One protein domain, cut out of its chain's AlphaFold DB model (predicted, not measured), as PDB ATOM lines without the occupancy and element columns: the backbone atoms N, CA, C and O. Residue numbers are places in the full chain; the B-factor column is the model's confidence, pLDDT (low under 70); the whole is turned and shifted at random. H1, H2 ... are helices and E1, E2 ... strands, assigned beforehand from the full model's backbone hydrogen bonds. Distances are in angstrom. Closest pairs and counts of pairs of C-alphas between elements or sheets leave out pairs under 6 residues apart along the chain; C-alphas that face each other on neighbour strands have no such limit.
ATOM      1  N   LEU A  55     163.800 217.509 188.294       90.19
ATOM      2  CA  LEU A  55     162.610 216.657 188.341       90.19
ATOM      3  C   LEU A  55     162.201 216.201 186.936       90.19
ATOM      4  O   LEU A  55     161.932 215.022 186.720       90.19
ATOM      5  N   GLU A  56     162.213 217.113 185.966       92.06
ATOM      6  CA  GLU A  56     161.913 216.777 184.574       92.06
ATOM      7  C   GLU A  56     162.990 215.893 183.958       92.06
ATOM      8  O   GLU A  56     162.675 214.926 183.270       92.06
ATOM      9  N   LEU A  57     164.263 216.170 184.253       92.88
ATOM     10  CA  LEU A  57     165.363 215.327 183.801       92.88
ATOM     11  C   LEU A  57     165.259 213.909 184.390       92.88
ATOM     12  O   LEU A  57     165.475 212.927 183.681       92.88
ATOM     13  N   SER A  58     164.849 213.783 185.654       94.38
ATOM     14  CA  SER A  58     164.547 212.482 186.268       94.38
ATOM     15  C   SER A  58     163.376 211.789 185.565       94.38
ATOM     16  O   SER A  58     163.426 210.583 185.330       94.38
ATOM     17  N   ASN A  59     162.350 212.544 185.161       94.06
ATOM     18  CA  ASN A  59     161.222 211.998 184.415       94.06
ATOM     19  C   ASN A  59     161.613 211.553 182.993       94.06
ATOM     20  O   ASN A  59     161.135 210.530 182.519       94.06
ATOM     21  N   VAL A  60     162.551 212.241 182.331       95.12
ATOM     22  CA  VAL A  60     163.143 211.773 181.061       95.12
ATOM     23  C   VAL A  60     163.769 210.391 181.236       95.12
ATOM     24  O   VAL A  60     163.521 209.488 180.435       95.12
ATOM     25  N   ALA A  61     164.541 210.194 182.304       95.31
ATOM     26  CA  ALA A  61     165.095 208.886 182.622       95.31
ATOM     27  C   ALA A  61     164.005 207.849 182.947       95.31
ATOM     28  O   ALA A  61     164.100 206.715 182.482       95.31
ATOM     29  N   ALA A  62     162.937 208.232 183.654       95.56
ATOM     30  CA  ALA A  62     161.795 207.354 183.925       95.56
ATOM     31  C   ALA A  62     161.060 206.931 182.640       95.56
ATOM     32  O   ALA A  62     160.696 205.764 182.495       95.56
ATOM     33  N   THR A  63     160.905 207.838 181.672       96.00
ATOM     34  CA  THR A  63     160.342 207.544 180.348       96.00
ATOM     35  C   THR A  63     161.175 206.513 179.600       96.00
ATOM     36  O   THR A  63     160.633 205.570 179.022       96.00
ATOM     37  N   LEU A  64     162.502 206.670 179.610       96.06
ATOM     38  CA  LEU A  64     163.415 205.722 178.970       96.06
ATOM     39  C   LEU A  64     163.404 204.362 179.678       96.06
ATOM     40  O   LEU A  64     163.312 203.337 179.003       96.06
ATOM     41  N   ALA A  65     163.416 204.354 181.014       95.06
ATOM     42  CA  ALA A  65     163.289 203.147 181.830       95.06
ATOM     43  C   ALA A  65     161.964 202.408 181.574       95.06
ATOM     44  O   ALA A  65     161.931 201.182 181.514       95.06
ATOM     45  N   SER A  66     160.881 203.152 181.336       95.25
ATOM     46  CA  SER A  66     159.540 202.625 181.053       95.25
ATOM     47  C   SER A  66     159.343 202.221 179.586       95.25
ATOM     48  O   SER A  66     158.215 202.181 179.091       95.25
ATOM     49  N   GLY A  67     160.426 201.967 178.844       95.50
ATOM     50  CA  GLY A  67     160.353 201.546 177.445       95.50
ATOM     51  C   GLY A  67     159.738 202.604 176.526       95.50
ATOM     52  O   GLY A  67     159.053 202.259 175.561       95.50
ATOM     53  N   GLY A  68     159.949 203.887 176.830       96.56
ATOM     54  CA  GLY A  68     159.473 205.016 176.033       96.56
ATOM     55  C   GLY A  68     158.082 205.533 176.393       96.56
ATOM     56  O   GLY A  68     157.530 206.339 175.640       96.56
ATOM     57  N   LYS A  69     157.510 205.073 177.508       97.12
ATOM     58  CA  LYS A  69     156.226 205.543 178.030       97.12
ATOM     59  C   LYS A  69     156.453 206.671 179.033       97.12
ATOM     60  O   LYS A  69     156.993 206.440 180.108       97.12
ATOM     61  N   TRP A  70     156.042 207.879 178.672       96.25
ATOM     62  CA  TRP A  70     156.080 209.031 179.561       96.25
ATOM     63  C   TRP A  70     154.855 209.010 180.469       96.25
ATOM     64  O   TRP A  70     153.732 208.819 179.999       96.25
ATOM     65  N   CYS A  71     155.072 209.225 181.760       93.12
ATOM     66  CA  CYS A  71     154.007 209.422 182.726       93.12
ATOM     67  C   CYS A  71     154.207 210.781 183.416       93.12
ATOM     68  O   CYS A  71     155.340 211.133 183.766       93.12
ATOM     69  N   PRO A  72     153.133 211.550 183.628       91.00
ATOM     70  CA  PRO A  72     153.173 212.736 184.472       91.00
ATOM     71  C   PRO A  72     153.682 212.372 185.877       91.00
ATOM     72  O   PRO A  72     153.198 211.397 186.463       91.00
ATOM     73  N   PRO A  73     154.653 213.115 186.438       87.19
ATOM     74  CA  PRO A  73     155.134 212.852 187.784       87.19
ATOM     75  C   PRO A  73     154.035 213.222 188.787       87.19
ATOM     76  O   PRO A  73     153.568 214.359 188.808       87.19
ATOM     77  N   ASN A  74     153.630 212.271 189.629       86.69
ATOM     78  CA  ASN A  74     152.624 212.493 190.664       86.69
ATOM     79  C   ASN A  74     153.207 212.177 192.054       86.69
ATOM     80  O   ASN A  74     153.496 211.011 192.327       86.69
ATOM     81  N   PRO A  75     153.381 213.176 192.942       85.69
ATOM     82  CA  PRO A  75     153.871 212.950 194.302       85.69
ATOM     83  C   PRO A  75     152.776 212.466 195.269       85.69
ATOM     84  O   PRO A  75     153.082 212.113 196.406       85.69
ATOM     85  N   ILE A  76     151.505 212.489 194.853       87.50
ATOM     86  CA  ILE A  76     150.356 212.137 195.687       87.50
ATOM     87  C   ILE A  76     149.977 210.680 195.416       87.50
ATOM     88  O   ILE A  76     149.455 210.366 194.347       87.50
ATOM     89  N   ASP A  77     150.197 209.810 196.403       86.56
ATOM     90  CA  ASP A  77     149.706 208.427 196.365       86.56
ATOM     91  C   ASP A  77     148.194 208.388 196.630       86.56
ATOM     92  O   ASP A  77     147.417 207.955 195.781       86.56
ATOM     93  N   LYS A  78     147.756 208.915 197.785       89.88
ATOM     94  CA  LYS A  78     146.342 208.963 198.183       89.88
ATOM     95  C   LYS A  78     146.016 210.188 199.023       89.88
ATOM     96  O   LYS A  78     146.836 210.649 199.815       89.88
ATOM     97  N   VAL A  79     144.780 210.663 198.900       90.69
ATOM     98  CA  VAL A  79     144.210 211.714 199.751       90.69
ATOM     99  C   VAL A  79     143.016 211.134 200.494       90.69
ATOM    100  O   VAL A  79     142.151 210.516 199.884       90.69
ATOM    101  N   PHE A  80     142.950 211.352 201.805       94.88
ATOM    102  CA  PHE A  80     141.813 210.958 202.634       94.88
ATOM    103  C   PHE A  80     141.166 212.198 203.249       94.88
ATOM    104  O   PHE A  80     141.860 213.133 203.652       94.88
ATOM    105  N   ASP A  81     139.838 212.215 203.319       94.19
ATOM    106  CA  ASP A  81     139.107 213.257 204.032       94.19
ATOM    107  C   ASP A  81     139.161 213.056 205.561       94.19
ATOM    108  O   ASP A  81     139.694 212.074 206.084       94.19
ATOM    109  N   ARG A  82     138.565 213.993 206.309       95.25
ATOM    110  CA  ARG A  82     138.506 213.938 207.784       95.25
ATOM    111  C   ARG A  82     137.749 212.727 208.346       95.25
ATOM    112  O   ARG A  82     137.807 212.488 209.547       95.25
ATOM    113  N   HIS A  83     136.991 212.025 207.509       95.62
ATOM    114  CA  HIS A  83     136.204 210.849 207.860       95.62
ATOM    115  C   HIS A  83     136.890 209.547 207.409       95.62
ATOM    116  O   HIS A  83     136.313 208.474 207.570       95.62
ATOM    117  N   GLY A  84     138.114 209.625 206.872       93.62
ATOM    118  CA  GLY A  84     138.883 208.476 206.398       93.62
ATOM    119  C   GLY A  84     138.456 207.966 205.021       93.62
ATOM    120  O   GLY A  84     138.864 206.875 204.629       93.62
ATOM    121  N   LYS A  85     137.641 208.721 204.274       95.25
ATOM    122  CA  LYS A  85     137.228 208.343 202.920       95.25
ATOM    123  C   LYS A  85     138.246 208.840 201.898       95.25
ATOM    124  O   LYS A  85     138.639 210.005 201.923       95.25
ATOM    125  N   GLU A  86     138.651 207.956 200.989       93.81
ATOM    126  CA  GLU A  86     139.571 208.292 199.899       93.81
ATOM    127  C   GLU A  86     138.921 209.308 198.942       93.81
ATOM    128  O   GLU A  86     137.788 209.123 198.480       93.81
ATOM    129  N   VAL A  87     139.635 210.402 198.680       92.75
ATOM    130  CA  VAL A  87     139.248 211.470 197.758       92.75
ATOM    131  C   VAL A  87     139.860 211.154 196.394       92.75
ATOM    132  O   VAL A  87     141.085 211.056 196.299       92.75
ATOM    133  N   PRO A  88     139.050 211.009 195.331       86.75
ATOM    134  CA  PRO A  88     139.573 210.746 193.999       86.75
ATOM    135  C   PRO A  88     140.483 211.883 193.531       86.75
ATOM    136  O   PRO A  88     140.079 213.046 193.524       86.75
ATOM    137  N   THR A  89     141.691 211.541 193.093       83.06
ATOM    138  CA  THR A  89     142.611 212.467 192.430       83.06
ATOM    139  C   THR A  89     142.628 212.190 190.933       83.06
ATOM    140  O   THR A  89     142.731 211.040 190.507       83.06
ATOM    141  N   THR A  90     142.552 213.235 190.114       79.69
ATOM    142  CA  THR A  90     142.733 213.116 188.665       79.69
ATOM    143  C   THR A  90     144.220 213.039 188.351       79.69
ATOM    144  O   THR A  90     144.933 214.027 188.516       79.69
ATOM    145  N   VAL A  91     144.683 211.872 187.902       80.75
ATOM    146  CA  VAL A  91     146.041 211.698 187.377       80.75
ATOM    147  C   VAL A  91     145.956 211.664 185.859       80.75
ATOM    148  O   VAL A  91     145.133 210.942 185.292       80.75
ATOM    149  N   GLU A  92     146.782 212.466 185.199       85.44
ATOM    150  CA  GLU A  92     146.905 212.444 183.747       85.44
ATOM    151  C   GLU A  92     147.372 211.061 183.253       85.44
ATOM    152  O   GLU A  92     148.168 210.369 183.896       85.44
ATOM    153  N   ALA A  93     146.855 210.636 182.099       90.19
ATOM    154  CA  ALA A  93     147.202 209.344 181.524       90.19
ATOM    155  C   ALA A  93     148.622 209.358 180.942       90.19
ATOM    156  O   ALA A  93     149.055 210.329 180.328       90.19
ATOM    157  N   CYS A  94     149.330 208.239 181.080       94.62
ATOM    158  CA  CYS A  94     150.634 208.067 180.450       94.62
ATOM    159  C   CYS A  94     150.534 207.969 178.916       94.62
ATOM    160  O   CYS A  94     149.597 207.378 178.376       94.62
ATOM    161  N   GLU A  95     151.576 208.426 178.225       95.94
ATOM    162  CA  GLU A  95     151.678 208.502 176.766       95.94
ATOM    163  C   GLU A  95     152.873 207.676 176.258       95.94
ATOM    164  O   GLU A  95     153.970 207.753 176.808       95.94
ATOM    165  N   GLN A  96     152.704 206.905 175.177       97.44
ATOM    166  CA  GLN A  96     153.842 206.276 174.495       97.44
ATOM    167  C   GLN A  96     154.522 207.298 173.574       97.44
ATOM    168  O   GLN A  96     154.077 207.521 172.450       97.44
ATOM    169  N   VAL A  97     155.614 207.905 174.039       97.38
ATOM    170  CA  VAL A  97     156.250 209.044 173.353       97.38
ATOM    171  C   VAL A  97     157.370 208.637 172.398       97.38
ATOM    172  O   VAL A  97     157.624 209.331 171.411       97.38
ATOM    173  N   VAL A  98     158.022 207.498 172.651       97.06
ATOM    174  CA  VAL A  98     159.009 206.889 171.745       97.06
ATOM    175  C   VAL A  98     158.811 205.375 171.667       97.06
ATOM    176  O   VAL A  98     158.342 204.779 172.632       97.06
ATOM    177  N   PRO A  99     159.164 204.701 170.558       97.75
ATOM    178  CA  PRO A  99     159.060 203.246 170.472       97.75
ATOM    179  C   PRO A  99     159.938 202.536 171.510       97.75
ATOM    180  O   PRO A  99     161.080 202.936 171.739       97.75
ATOM    181  N   THR A 100     159.464 201.418 172.057       97.19
ATOM    182  CA  THR A 100     160.212 200.629 173.053       97.19
ATOM    183  C   THR A 100     161.580 200.175 172.554       97.19
ATOM    184  O   THR A 100     162.561 200.253 173.289       97.19
ATOM    185  N   GLY A 101     161.692 199.783 171.281       96.75
ATOM    186  CA  GLY A 101     162.984 199.431 170.686       96.75
ATOM    187  C   GLY A 101     163.991 200.589 170.696       96.75
ATOM    188  O   GLY A 101     165.179 200.362 170.930       96.75
ATOM    189  N   LEU A 102     163.525 201.831 170.513       95.88
ATOM    190  CA  LEU A 102     164.369 203.027 170.580       95.88
ATOM    191  C   LEU A 102     164.845 203.262 172.015       95.88
ATOM    192  O   LEU A 102     166.046 203.404 172.234       95.88
ATOM    193  N   ALA A 103     163.925 203.241 172.983       96.19
ATOM    194  CA  ALA A 103     164.257 203.421 174.396       96.19
ATOM    195  C   ALA A 103     165.271 202.371 174.886       96.19
ATOM    196  O   ALA A 103     166.284 202.723 175.486       96.19
ATOM    197  N   ASN A 104     165.065 201.098 174.535       94.88
ATOM    198  CA  ASN A 104     165.966 200.005 174.906       94.88
ATOM    199  C   ASN A 104     167.347 200.135 174.250       94.88
ATOM    200  O   ASN A 104     168.367 199.856 174.878       94.88
ATOM    201  N   THR A 105     167.400 200.573 172.990       95.88
ATOM    202  CA  THR A 105     168.676 200.817 172.301       95.88
ATOM    203  C   THR A 105     169.453 201.938 172.982       95.88
ATOM    204  O   THR A 105     170.660 201.809 173.189       95.88
ATOM    205  N   LEU A 106     168.766 203.011 173.385       94.44
ATOM    206  CA  LEU A 106     169.388 204.109 174.117       94.44
ATOM    207  C   LEU A 106     169.874 203.665 175.504       94.44
ATOM    208  O   LEU A 106     171.002 203.977 175.867       94.44
ATOM    209  N   ALA A 107     169.086 202.873 176.237       94.31
ATOM    210  CA  ALA A 107     169.507 202.295 177.515       94.31
ATOM    211  C   ALA A 107     170.793 201.465 177.374       94.31
ATOM    212  O   ALA A 107     171.757 201.665 178.112       94.31
ATOM    213  N   ASN A 108     170.872 200.611 176.349       94.31
ATOM    214  CA  ASN A 108     172.088 199.852 176.064       94.31
ATOM    215  C   ASN A 108     173.284 200.759 175.746       94.31
ATOM    216  O   ASN A 108     174.387 200.504 176.231       94.31
ATOM    217  N   ALA A 109     173.085 201.828 174.974       93.50
ATOM    218  CA  ALA A 109     174.149 202.783 174.666       93.50
ATOM    219  C   ALA A 109     174.661 203.521 175.921       93.50
ATOM    220  O   ALA A 109     175.851 203.809 176.019       93.50
ATOM    221  N   LEU A 110     173.782 203.780 176.891       94.19
ATOM    222  CA  LEU A 110     174.101 204.446 178.160       94.19
ATOM    223  C   LEU A 110     174.650 203.494 179.241       94.19
ATOM    224  O   LEU A 110     175.087 203.948 180.295       94.19
ATOM    225  N   SER A 111     174.673 202.182 178.992       93.75
ATOM    226  CA  SER A 111     175.036 201.150 179.985       93.75
ATOM    227  C   SER A 111     176.528 201.048 180.331       93.75
ATOM    228  O   SER A 111     176.938 200.142 181.055       93.75
ATOM    229  N   LYS A 112     177.372 201.896 179.736       93.88
ATOM    230  CA  LYS A 112     178.837 201.826 179.876       93.88
ATOM    231  C   LYS A 112     179.437 202.949 180.697       93.88
ATOM    232  O   LYS A 112     180.636 202.932 180.950       93.88
ATOM    233  N   ASP A 113     178.630 203.911 181.113       91.75
ATOM    234  CA  ASP A 113     179.127 205.101 181.786       91.75
ATOM    235  C   ASP A 113     179.611 204.811 183.221       91.75
ATOM    236  O   ASP A 113     180.552 205.450 183.685       91.75
ATOM    237  N   ASP A 114     179.055 203.794 183.883       90.75
ATOM    238  CA  ASP A 114     179.477 203.292 185.199       90.75
ATOM    239  C   ASP A 114     180.488 202.125 185.128       90.75
ATOM    240  O   ASP A 114     181.004 201.679 186.151       90.75
ATOM    241  N   GLN A 115     180.794 201.635 183.924       92.81
ATOM    242  CA  GLN A 115     181.696 200.504 183.680       92.81
ATOM    243  C   GLN A 115     183.155 200.964 183.513       92.81
ATOM    244  O   GLN A 115     183.385 202.141 183.245       92.81
ATOM    245  N   PRO A 116     184.169 200.078 183.611       90.00
ATOM    246  CA  PRO A 116     185.570 200.463 183.411       90.00
ATOM    247  C   PRO A 116     185.799 201.249 182.109       90.00
ATOM    248  O   PRO A 116     185.454 200.782 181.024       90.00
ATOM    249  N   GLY A 117     186.384 202.445 182.226       88.50
ATOM    250  CA  GLY A 117     186.576 203.393 181.116       88.50
ATOM    251  C   GLY A 117     185.424 204.387 180.902       88.50
ATOM    252  O   GLY A 117     185.589 205.346 180.151       88.50
ATOM    253  N   GLY A 118     184.287 204.196 181.573       90.88
ATOM    254  CA  GLY A 118     183.172 205.138 181.633       90.88
ATOM    255  C   GLY A 118     183.437 206.313 182.576       90.88
ATOM    256  O   GLY A 118     184.311 206.262 183.445       90.88
ATOM    257  N   THR A 119     182.677 207.396 182.413       90.25
ATOM    258  CA  THR A 119     182.950 208.641 183.149       90.25
ATOM    259  C   THR A 119     182.513 208.593 184.616       90.25
ATOM    260  O   THR A 119     183.107 209.276 185.444       90.25
ATOM    261  N   ALA A 120     181.531 207.757 184.964       91.31
ATOM    262  CA  ALA A 120     181.053 207.541 186.330       91.31
ATOM    263  C   ALA A 120     181.682 206.306 187.008       91.31
ATOM    264  O   ALA A 120     181.391 206.032 188.175       91.31
ATOM    265  N   ALA A 121     182.574 205.581 186.321       91.06
ATOM    266  CA  ALA A 121     183.148 204.312 186.776       91.06
ATOM    267  C   ALA A 121     183.814 204.389 188.158       91.06
ATOM    268  O   ALA A 121     183.600 203.534 189.017       91.06
ATOM    269  N   GLY A 122     184.599 205.445 188.399       87.94
ATOM    270  CA  GLY A 122     185.266 205.646 189.688       87.94
ATOM    271  C   GLY A 122     184.279 205.860 190.838       87.94
ATOM    272  O   GLY A 122     184.504 205.387 191.951       87.94
ATOM    273  N   SER A 123     183.160 206.535 190.575       88.38
ATOM    274  CA  SER A 123     182.114 206.762 191.575       88.38
ATOM    275  C   SER A 123     181.282 205.513 191.826       88.38
ATOM    276  O   SER A 123     181.098 205.160 192.990       88.38
ATOM    277  N   ALA A 124     180.891 204.787 190.777       88.50
ATOM    278  CA  ALA A 124     180.226 203.492 190.902       88.50
ATOM    279  C   ALA A 124     181.074 202.490 191.708       88.50
ATOM    280  O   ALA A 124     180.590 201.892 192.671       88.50
ATOM    281  N   GLY A 125     182.372 202.388 191.397       87.94
ATOM    282  CA  GLY A 125     183.310 201.538 192.131       87.94
ATOM    283  C   GLY A 125     183.467 201.933 193.603       87.94
ATOM    284  O   GLY A 125     183.525 201.060 194.465       87.94
ATOM    285  N   SER A 126     183.468 203.235 193.918       88.25
ATOM    286  CA  SER A 126     183.636 203.722 195.298       88.25
ATOM    287  C   SER A 126     182.508 203.315 196.252       88.25
ATOM    288  O   SER A 126     182.734 203.203 197.456       88.25
ATOM    289  N   VAL A 127     181.308 203.068 195.719       87.69
ATOM    290  CA  VAL A 127     180.137 202.616 196.488       87.69
ATOM    291  C   VAL A 127     179.843 201.125 196.297       87.69
ATOM    292  O   VAL A 127     178.867 200.621 196.847       87.69
ATOM    293  N   GLY A 128     180.678 200.409 195.533       88.19
ATOM    294  CA  GLY A 128     180.486 198.990 195.230       88.19
ATOM    295  C   GLY A 128     179.259 198.701 194.359       88.19
ATOM    296  O   GLY A 128     178.669 197.629 194.486       88.19
ATOM    297  N   TRP A 129     178.848 199.643 193.503       89.19
ATOM    298  CA  TRP A 129     177.705 199.449 192.611       89.19
ATOM    299  C   TRP A 129     178.002 198.374 191.558       89.19
ATOM    300  O   TRP A 129     179.030 198.421 190.887       89.19
ATOM    301  N   ASN A 130     177.100 197.402 191.408       87.25
ATOM    302  CA  ASN A 130     177.256 196.270 190.486       87.25
ATOM    303  C   ASN A 130     175.955 195.868 189.767       87.25
ATOM    304  O   ASN A 130     175.898 194.812 189.135       87.25
ATOM    305  N   LEU A 131     174.903 196.683 189.880       90.00
ATOM    306  CA  LEU A 131     173.624 196.446 189.214       90.00
ATOM    307  C   LEU A 131     173.597 197.122 187.836       90.00
ATOM    308  O   LEU A 131     174.232 198.164 187.670       90.00
ATOM    309  N   PRO A 132     172.830 196.596 186.863       91.50
ATOM    310  CA  PRO A 132     172.663 197.251 185.570       91.50
ATOM    311  C   PRO A 132     172.158 198.687 185.728       91.50
ATOM    312  O   PRO A 132     171.110 198.921 186.335       91.50
ATOM    313  N   LEU A 133     172.898 199.632 185.157       94.06
ATOM    314  CA  LEU A 133     172.633 201.061 185.231       94.06
ATOM    315  C   LEU A 133     172.825 201.664 183.842       94.06
ATOM    316  O   LEU A 133     173.830 201.427 183.182       94.06
ATOM    317  N   SER A 134     171.839 202.427 183.386       95.94
ATOM    318  CA  SER A 134     171.978 203.302 182.224       95.94
ATOM    319  C   SER A 134     172.222 204.706 182.744       95.94
ATOM    320  O   SER A 134     171.377 205.232 183.471       95.94
ATOM    321  N   SER A 135     173.360 205.315 182.416       94.50
ATOM    322  CA  SER A 135     173.674 206.641 182.939       94.50
ATOM    323  C   SER A 135     174.416 207.540 181.968       94.50
ATOM    324  O   SER A 135     174.965 207.111 180.951       94.50
ATOM    325  N   LYS A 136     174.399 208.832 182.290       94.50
ATOM    326  CA  LYS A 136     175.183 209.841 181.603       94.50
ATOM    327  C   LYS A 136     175.596 210.951 182.557       94.50
ATOM    328  O   LYS A 136     174.781 211.501 183.296       94.50
ATOM    329  N   THR A 137     176.854 211.344 182.449       91.31
ATOM    330  CA  THR A 137     177.402 212.538 183.095       91.31
ATOM    331  C   THR A 137     177.288 213.785 182.214       91.31
ATOM    332  O   THR A 137     177.372 213.709 180.981       91.31
ATOM    333  N   GLY A 138     177.146 214.943 182.857       88.88
ATOM    334  CA  GLY A 138     177.247 216.269 182.250       88.88
ATOM    335  C   GLY A 138     178.184 217.161 183.061       88.88
ATOM    336  O   GLY A 138     178.206 217.086 184.287       88.88
ATOM    337  N   THR A 139     178.972 217.989 182.381       88.38
ATOM    338  CA  THR A 139     179.886 218.958 183.003       88.38
ATOM    339  C   THR A 139     179.880 220.214 182.147       88.38
ATOM    340  O   THR A 139     179.940 220.100 180.925       88.38
ATOM    341  N   THR A 140     179.782 221.391 182.760       84.19
ATOM    342  CA  THR A 140     179.982 222.650 182.030       84.19
ATOM    343  C   THR A 140     181.463 222.938 181.834       84.19
ATOM    344  O   THR A 140     182.287 222.546 182.655       84.19
ATOM    345  N   GLU A 141     181.797 223.668 180.767       79.69
ATOM    346  CA  GLU A 141     183.184 223.975 180.377       79.69
ATOM    347  C   GLU A 141     184.029 224.581 181.510       79.69
ATOM    348  O   GLU A 141     185.201 224.261 181.643       79.69
ATOM    349  N   ALA A 142     183.431 225.428 182.354       80.25
ATOM    350  CA  ALA A 142     184.118 226.094 183.466       80.25
ATOM    351  C   ALA A 142     183.948 225.375 184.821       80.25
ATOM    352  O   ALA A 142     184.120 225.985 185.870       80.25
ATOM    353  N   HIS A 143     183.516 224.107 184.842       83.38
ATOM    354  CA  HIS A 143     183.283 223.343 186.082       83.38
ATOM    355  C   HIS A 143     182.319 224.013 187.077       83.38
ATOM    356  O   HIS A 143     182.345 223.727 188.273       83.38
ATOM    357  N   ARG A 144     181.449 224.907 186.599       85.38
ATOM    358  CA  ARG A 144     180.496 225.657 187.439       85.38
ATOM    359  C   ARG A 144     179.240 224.865 187.749       85.38
ATOM    360  O   ARG A 144     178.509 225.182 188.683       85.38
ATOM    361  N   SER A 145     178.993 223.830 186.956       83.88
ATOM    362  CA  SER A 145     177.961 222.849 187.220       83.88
ATOM    363  C   SER A 145     178.336 221.471 186.695       83.88
ATOM    364  O   SER A 145     179.075 221.313 185.719       83.88
ATOM    365  N   SER A 146     177.786 220.459 187.353       90.19
ATOM    366  CA  SER A 146     177.897 219.070 186.943       90.19
ATOM    367  C   SER A 146     176.601 218.327 187.218       90.19
ATOM    368  O   SER A 146     175.849 218.666 188.132       90.19
ATOM    369  N   ALA A 147     176.344 217.313 186.404       90.94
ATOM    370  CA  ALA A 147     175.121 216.544 186.434       90.94
ATOM    371  C   ALA A 147     175.411 215.059 186.294       90.94
ATOM    372  O   ALA A 147     176.334 214.656 185.579       90.94
ATOM    373  N   PHE A 148     174.556 214.251 186.900       93.00
ATOM    374  CA  PHE A 148     174.478 212.829 186.628       93.00
ATOM    375  C   PHE A 148     173.021 212.425 186.467       93.00
ATOM    376  O   PHE A 148     172.196 212.700 187.338       93.00
ATOM    377  N   LEU A 149     172.726 211.767 185.352       94.25
ATOM    378  CA  LEU A 149     171.457 211.117 185.077       94.25
ATOM    379  C   LEU A 149     171.676 209.611 185.141       94.25
ATOM    380  O   LEU A 149     172.560 209.108 184.452       94.25
ATOM    381  N   GLY A 150     170.861 208.895 185.907       93.94
ATOM    382  CA  GLY A 150     170.942 207.444 186.006       93.94
ATOM    383  C   GLY A 150     169.569 206.802 186.124       93.94
ATOM    384  O   GLY A 150     168.676 207.336 186.785       93.94
ATOM    385  N   TYR A 151     169.397 205.642 185.495       95.19
ATOM    386  CA  TYR A 151     168.211 204.820 185.677       95.19
ATOM    387  C   TYR A 151     168.476 203.320 185.564       95.19
ATOM    388  O   TYR A 151     169.386 202.847 184.883       95.19
ATOM    389  N   THR A 152     167.617 202.583 186.250       93.06
ATOM    390  CA  THR A 152     167.486 201.127 186.250       93.06
ATOM    391  C   THR A 152     166.043 200.776 185.876       93.06
ATOM    392  O   THR A 152     165.232 201.661 185.610       93.06
ATOM    393  N   ASN A 153     165.678 199.497 185.929       86.50
ATOM    394  CA  ASN A 153     164.291 199.077 185.704       86.50
ATOM    395  C   ASN A 153     163.314 199.547 186.801       86.50
ATOM    396  O   ASN A 153     162.110 199.510 186.581       86.50
ATOM    397  N   ASN A 154     163.816 199.972 187.970       85.94
ATOM    398  CA  ASN A 154     162.984 200.288 189.140       85.94
ATOM    399  C   ASN A 154     163.143 201.729 189.645       85.94
ATOM    400  O   ASN A 154     162.337 202.190 190.448       85.94
ATOM    401  N   LEU A 155     164.208 202.422 189.240       90.25
ATOM    402  CA  LEU A 155     164.606 203.722 189.778       90.25
ATOM    403  C   LEU A 155     165.133 204.591 188.644       90.25
ATOM    404  O   LEU A 155     165.937 204.119 187.844       90.25
ATOM    405  N   ALA A 156     164.738 205.857 188.621       94.00
ATOM    406  CA  ALA A 156     165.280 206.876 187.736       94.00
ATOM    407  C   ALA A 156     165.540 208.142 188.550       94.00
ATOM    408  O   ALA A 156     164.738 208.503 189.414       94.00
ATOM    409  N   GLY A 157     166.660 208.807 188.292       92.31
ATOM    410  CA  GLY A 157     167.020 210.008 189.025       92.31
ATOM    411  C   GLY A 157     168.078 210.837 188.321       92.31
ATOM    412  O   GLY A 157     168.929 210.327 187.589       92.31
ATOM    413  N   ALA A 158     168.019 212.135 188.580       93.00
ATOM    414  CA  ALA A 158     169.020 213.100 188.185       93.00
ATOM    415  C   ALA A 158     169.555 213.823 189.423       93.00
ATOM    416  O   ALA A 158     168.805 214.178 190.330       93.00
ATOM    417  N   SER A 159     170.856 214.076 189.437       90.69
ATOM    418  CA  SER A 159     171.508 214.945 190.411       90.69
ATOM    419  C   SER A 159     172.217 216.071 189.676       90.69
ATOM    420  O   SER A 159     172.766 215.869 188.589       90.69
ATOM    421  N   TYR A 160     172.172 217.263 190.259       88.00
ATOM    422  CA  TYR A 160     172.755 218.469 189.690       88.00
ATOM    423  C   TYR A 160     173.453 219.239 190.807       88.00
ATOM    424  O   TYR A 160     172.879 219.443 191.876       88.00
ATOM    425  N   ILE A 161     174.695 219.640 190.569       88.75
ATOM    426  CA  ILE A 161     175.510 220.417 191.502       88.75
ATOM    427  C   ILE A 161     175.956 221.673 190.771       88.75
ATOM    428  O   ILE A 161     176.479 221.571 189.663       88.75
ATOM    429  N   TYR A 162     175.747 222.837 191.379       88.56
ATOM    430  CA  TYR A 162     176.079 224.138 190.806       88.56
ATOM    431  C   TYR A 162     176.292 225.184 191.906       88.56
ATOM    432  O   TYR A 162     175.900 224.976 193.054       88.56
ATOM    433  N   ASP A 163     176.926 226.298 191.545       86.31
ATOM    434  CA  ASP A 163     177.033 227.489 192.389       86.31
ATOM    435  C   ASP A 163     175.784 228.367 192.204       86.31
ATOM    436  O   ASP A 163     175.531 228.856 191.103       86.31
ATOM    437  N   ASP A 164     175.003 228.555 193.268       84.50
ATOM    438  CA  ASP A 164     173.752 229.323 193.274       84.50
ATOM    439  C   ASP A 164     173.942 230.829 193.533       84.50
ATOM    440  O   ASP A 164     172.971 231.586 193.579       84.50
ATOM    441  N   SER A 165     175.187 231.286 193.689       83.69
ATOM    442  CA  SER A 165     175.498 232.704 193.863       83.69
ATOM    443  C   SER A 165     175.312 233.524 192.582       83.69
ATOM    444  O   SER A 165     175.338 233.017 191.463       83.69
ATOM    445  N   THR A 166     175.183 234.843 192.740       82.06
ATOM    446  CA  THR A 166     175.072 235.798 191.622       82.06
ATOM    447  C   THR A 166     176.348 235.922 190.783       82.06
ATOM    448  O   THR A 166     176.308 236.473 189.685       82.06
ATOM    449  N   THR A 167     177.473 235.394 191.270       83.56
ATOM    450  CA  THR A 167     178.753 235.320 190.556       83.56
ATOM    451  C   THR A 167     179.282 233.882 190.582       83.56
ATOM    452  O   THR A 167     180.213 233.588 191.337       83.56
ATOM    453  N   PRO A 168     178.704 232.973 189.767       82.00
ATOM    454  CA  PRO A 168     179.066 231.562 189.782       82.00
ATOM    455  C   PRO A 168     180.563 231.362 189.545       82.00
ATOM    456  O   PRO A 168     181.095 231.748 188.499       82.00
ATOM    457  N   GLY A 169     181.225 230.773 190.535       86.12
ATOM    458  CA  GLY A 169     182.628 230.400 190.490       86.12
ATOM    459  C   GLY A 169     182.815 228.934 190.130       86.12
ATOM    460  O   GLY A 169     181.878 228.133 190.136       86.12
ATOM    461  N   ASP A 170     184.055 228.586 189.827       90.25
ATOM    462  CA  ASP A 170     184.439 227.225 189.496       90.25
ATOM    463  C   ASP A 170     184.353 226.334 190.749       90.25
ATOM    464  O   ASP A 170     184.607 226.768 191.883       90.25
ATOM    465  N   LEU A 171     183.957 225.075 190.558       88.88
ATOM    466  CA  LEU A 171     183.756 224.126 191.648       88.88
ATOM    467  C   LEU A 171     184.804 223.015 191.617       88.88
ATOM    468  O   LEU A 171     185.204 222.520 190.563       88.88
ATOM    469  N   CYS A 172     185.207 222.583 192.807       89.69
ATOM    470  CA  CYS A 172     186.115 221.467 193.018       89.69
ATOM    471  C   CYS A 172     185.389 220.292 193.672       89.69
ATOM    472  O   CYS A 172     184.523 220.504 194.514       89.69
ATOM    473  N   SER A 173     185.782 219.066 193.322       87.94
ATOM    474  CA  SER A 173     185.382 217.819 193.991       87.94
ATOM    475  C   SER A 173     186.353 217.456 195.126       87.94
ATOM    476  O   SER A 173     187.489 217.933 195.167       87.94
ATOM    477  N   PHE A 174     185.922 216.573 196.031       86.31
ATOM    478  CA  PHE A 174     186.730 215.923 197.071       86.31
ATOM    479  C   PHE A 174     187.545 216.880 197.971       86.31
ATOM    480  O   PHE A 174     188.777 216.830 197.978       86.31
ATOM    481  N   PRO A 175     186.900 217.734 198.790       86.88
ATOM    482  CA  PRO A 175     185.451 217.889 198.969       86.88
ATOM    483  C   PRO A 175     184.829 218.935 198.034       86.88
ATOM    484  O   PRO A 175     185.522 219.856 197.590       86.88
ATOM    485  N   LEU A 176     183.510 218.827 197.828       87.81
ATOM    486  CA  LEU A 176     182.715 219.806 197.089       87.81
ATOM    487  C   LEU A 176     182.852 221.217 197.685       87.81
ATOM    488  O   LEU A 176     182.455 221.452 198.828       87.81
ATOM    489  N   ARG A 177     183.411 222.157 196.913       88.19
ATOM    490  CA  ARG A 177     183.610 223.562 197.320       88.19
ATOM    491  C   ARG A 177     183.851 224.481 196.123       88.19
ATOM    492  O   ARG A 177     184.263 224.007 195.068       88.19
ATOM    493  N   LYS A 178     183.705 225.795 196.319       88.38
ATOM    494  CA  LYS A 178     184.215 226.802 195.371       88.38
ATOM    495  C   LYS A 178     185.743 226.828 195.380       88.38
ATOM    496  O   LYS A 178     186.355 226.704 196.444       88.38
ATOM    497  N   CYS A 179     186.357 227.006 194.217       87.44
ATOM    498  CA  CYS A 179     187.805 227.104 194.065       87.44
ATOM    499  C   CYS A 179     188.185 227.964 192.849       87.44
ATOM    500  O   CYS A 179     187.326 228.351 192.065       87.44
ATOM    501  N   GLY A 180     189.468 228.321 192.734       84.06
ATOM    502  CA  GLY A 180     189.967 229.152 191.630       84.06
ATOM    503  C   GLY A 180     190.324 228.382 190.354       84.06
ATOM    504  O   GLY A 180     190.478 229.010 189.316       84.06
ATOM    505  N   ASP A 181     190.468 227.058 190.442       85.69
ATOM    506  CA  ASP A 181     190.737 226.156 189.317       85.69
ATOM    507  C   ASP A 181     189.861 224.910 189.499       85.69
ATOM    508  O   ASP A 181     190.101 224.093 190.394       85.69
ATOM    509  N   GLY A 182     188.757 224.864 188.752       85.06
ATOM    510  CA  GLY A 182     187.696 223.881 188.929       85.06
ATOM    511  C   GLY A 182     188.091 222.477 188.493       85.06
ATOM    512  O   GLY A 182     188.778 222.274 187.500       85.06
ATOM    513  N   ASN A 183     187.601 221.474 189.217       87.19
ATOM    514  CA  ASN A 183     187.750 220.065 188.837       87.19
ATOM    515  C   ASN A 183     186.480 219.248 189.115       87.19
ATOM    516  O   ASN A 183     186.521 218.030 189.319       87.19
ATOM    517  N   LEU A 184     185.330 219.921 189.175       88.69
ATOM    518  CA  LEU A 184     184.036 219.273 189.281       88.69
ATOM    519  C   LEU A 184     183.628 218.686 187.929       88.69
ATOM    520  O   LEU A 184     183.439 219.405 186.949       88.69
ATOM    521  N   TYR A 185     183.443 217.369 187.911       87.75
ATOM    522  CA  TYR A 185     182.952 216.620 186.760       87.75
ATOM    523  C   TYR A 185     181.687 215.853 187.126       87.75
ATOM    524  O   TYR A 185     181.536 215.386 188.256       87.75
ATOM    525  N   GLY A 186     180.815 215.644 186.139       80.00
ATOM    526  CA  GLY A 186     179.586 214.861 186.296       80.00
ATOM    527  C   GLY A 186     179.812 213.427 186.774       80.00
ATOM    528  O   GLY A 186     178.890 212.822 187.298       80.00
ATOM    529  N   GLY A 187     181.028 212.890 186.625       80.75
ATOM    530  CA  GLY A 187     181.422 211.572 187.129       80.75
ATOM    531  C   GLY A 187     181.875 211.538 188.591       80.75
ATOM    532  O   GLY A 187     182.048 210.451 189.137       80.75
ATOM    533  N   ASN A 188     182.063 212.694 189.237       84.56
ATOM    534  CA  ASN A 188     182.652 212.798 190.575       84.56
ATOM    535  C   ASN A 188     181.580 212.809 191.672       84.56
ATOM    536  O   ASN A 188     181.181 211.760 192.168       84.56
ATOM    537  N   GLU A 189     181.130 214.000 192.063       83.56
ATOM    538  CA  GLU A 189     180.201 214.204 193.176       83.56
ATOM    539  C   GLU A 189     178.744 213.852 192.818       83.56
ATOM    540  O   GLU A 189     178.103 213.162 193.613       83.56
ATOM    541  N   PRO A 190     178.198 214.223 191.637       76.88
ATOM    542  CA  PRO A 190     176.789 213.958 191.332       76.88
ATOM    543  C   PRO A 190     176.367 212.474 191.413       76.88
ATOM    544  O   PRO A 190     175.377 212.182 192.082       76.88
ATOM    545  N   PRO A 191     177.117 211.488 190.871       74.56
ATOM    546  CA  PRO A 191     176.729 210.077 190.953       74.56
ATOM    547  C   PRO A 191     176.741 209.527 192.387       74.56
ATOM    548  O   PRO A 191     176.154 208.483 192.650       74.56
ATOM    549  N   ARG A 192     177.406 210.220 193.321       75.06
ATOM    550  CA  ARG A 192     177.461 209.875 194.750       75.06
ATOM    551  C   ARG A 192     176.372 210.578 195.567       75.06
ATOM    552  O   ARG A 192     176.166 210.232 196.730       75.06
ATOM    553  N   ALA A 193     175.678 211.555 194.979       58.50
ATOM    554  CA  ALA A 193     174.711 212.407 195.661       58.50
ATOM    555  C   ALA A 193     173.441 211.686 196.174       58.50
ATOM    556  O   ALA A 193     172.900 212.143 197.182       58.50
TER     557      ALA A 193
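Overview. This is residues 55 to 193 of the 198 residues of the protein "Penicillin binding transpeptidase domain protein" of Mycobacteroides abscessus subsp. bolletii 1513 (UniProt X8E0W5). This model has little regular structure: a small three-strand sheet with H1 over one face, H2 at its E1 edge, and an unnamed loop, residues 66 to 99, reaching far out. The printed 139 residues include H1 H2 H3 E1 E2 E3, in that order, holding 48; the class is mixed, the sheet E1 E2 E3 antiparallel. It is loose, radius of gyration of the C-alphas 18.4 A, spanning 57 by 39 by 27 A.

Along the chain. Find C-alpha 55 at (162.610, 216.657, 188.341); H1 runs to 65, 15.0 A. Next come H2, 100 to 110, 15.3 A; H3, 121 to 126; E1, 134 to 139; E2, 145 to 151; and E3, 156 to 162, 20.6 A, ending at (176.079, 224.138, 190.806).

Arrangement. E1, E2, E3 form a meander, successive antiparallel neighbours in hairpins; find N 136 and O 149, and N 146 and O 161, each 2.9 A, within hydrogen-bond range. H1 and H2, on the same face, make two layers, helices over a sheet; closest C-alphas are Ser 58 and Gly 157, 4.5 A, for H1 and E3, and Leu 110 and Ser 134, 4.7 A, for H2 and E1. H1 and H2 touch, closest C-alphas Leu 64 and Ala 103, 5.2 A. H3 is not on the sheet. In H1, H2 and H3 every O i to N i+4 pair is within hydrogen-bond range.

Size, cuts and confidence. The farthest C-alphas, His 83 and Asp 181, are 59.6 A apart. The printed part has no cut; the link H1 to H2 is long. Residue 193 has pLDDT under 70.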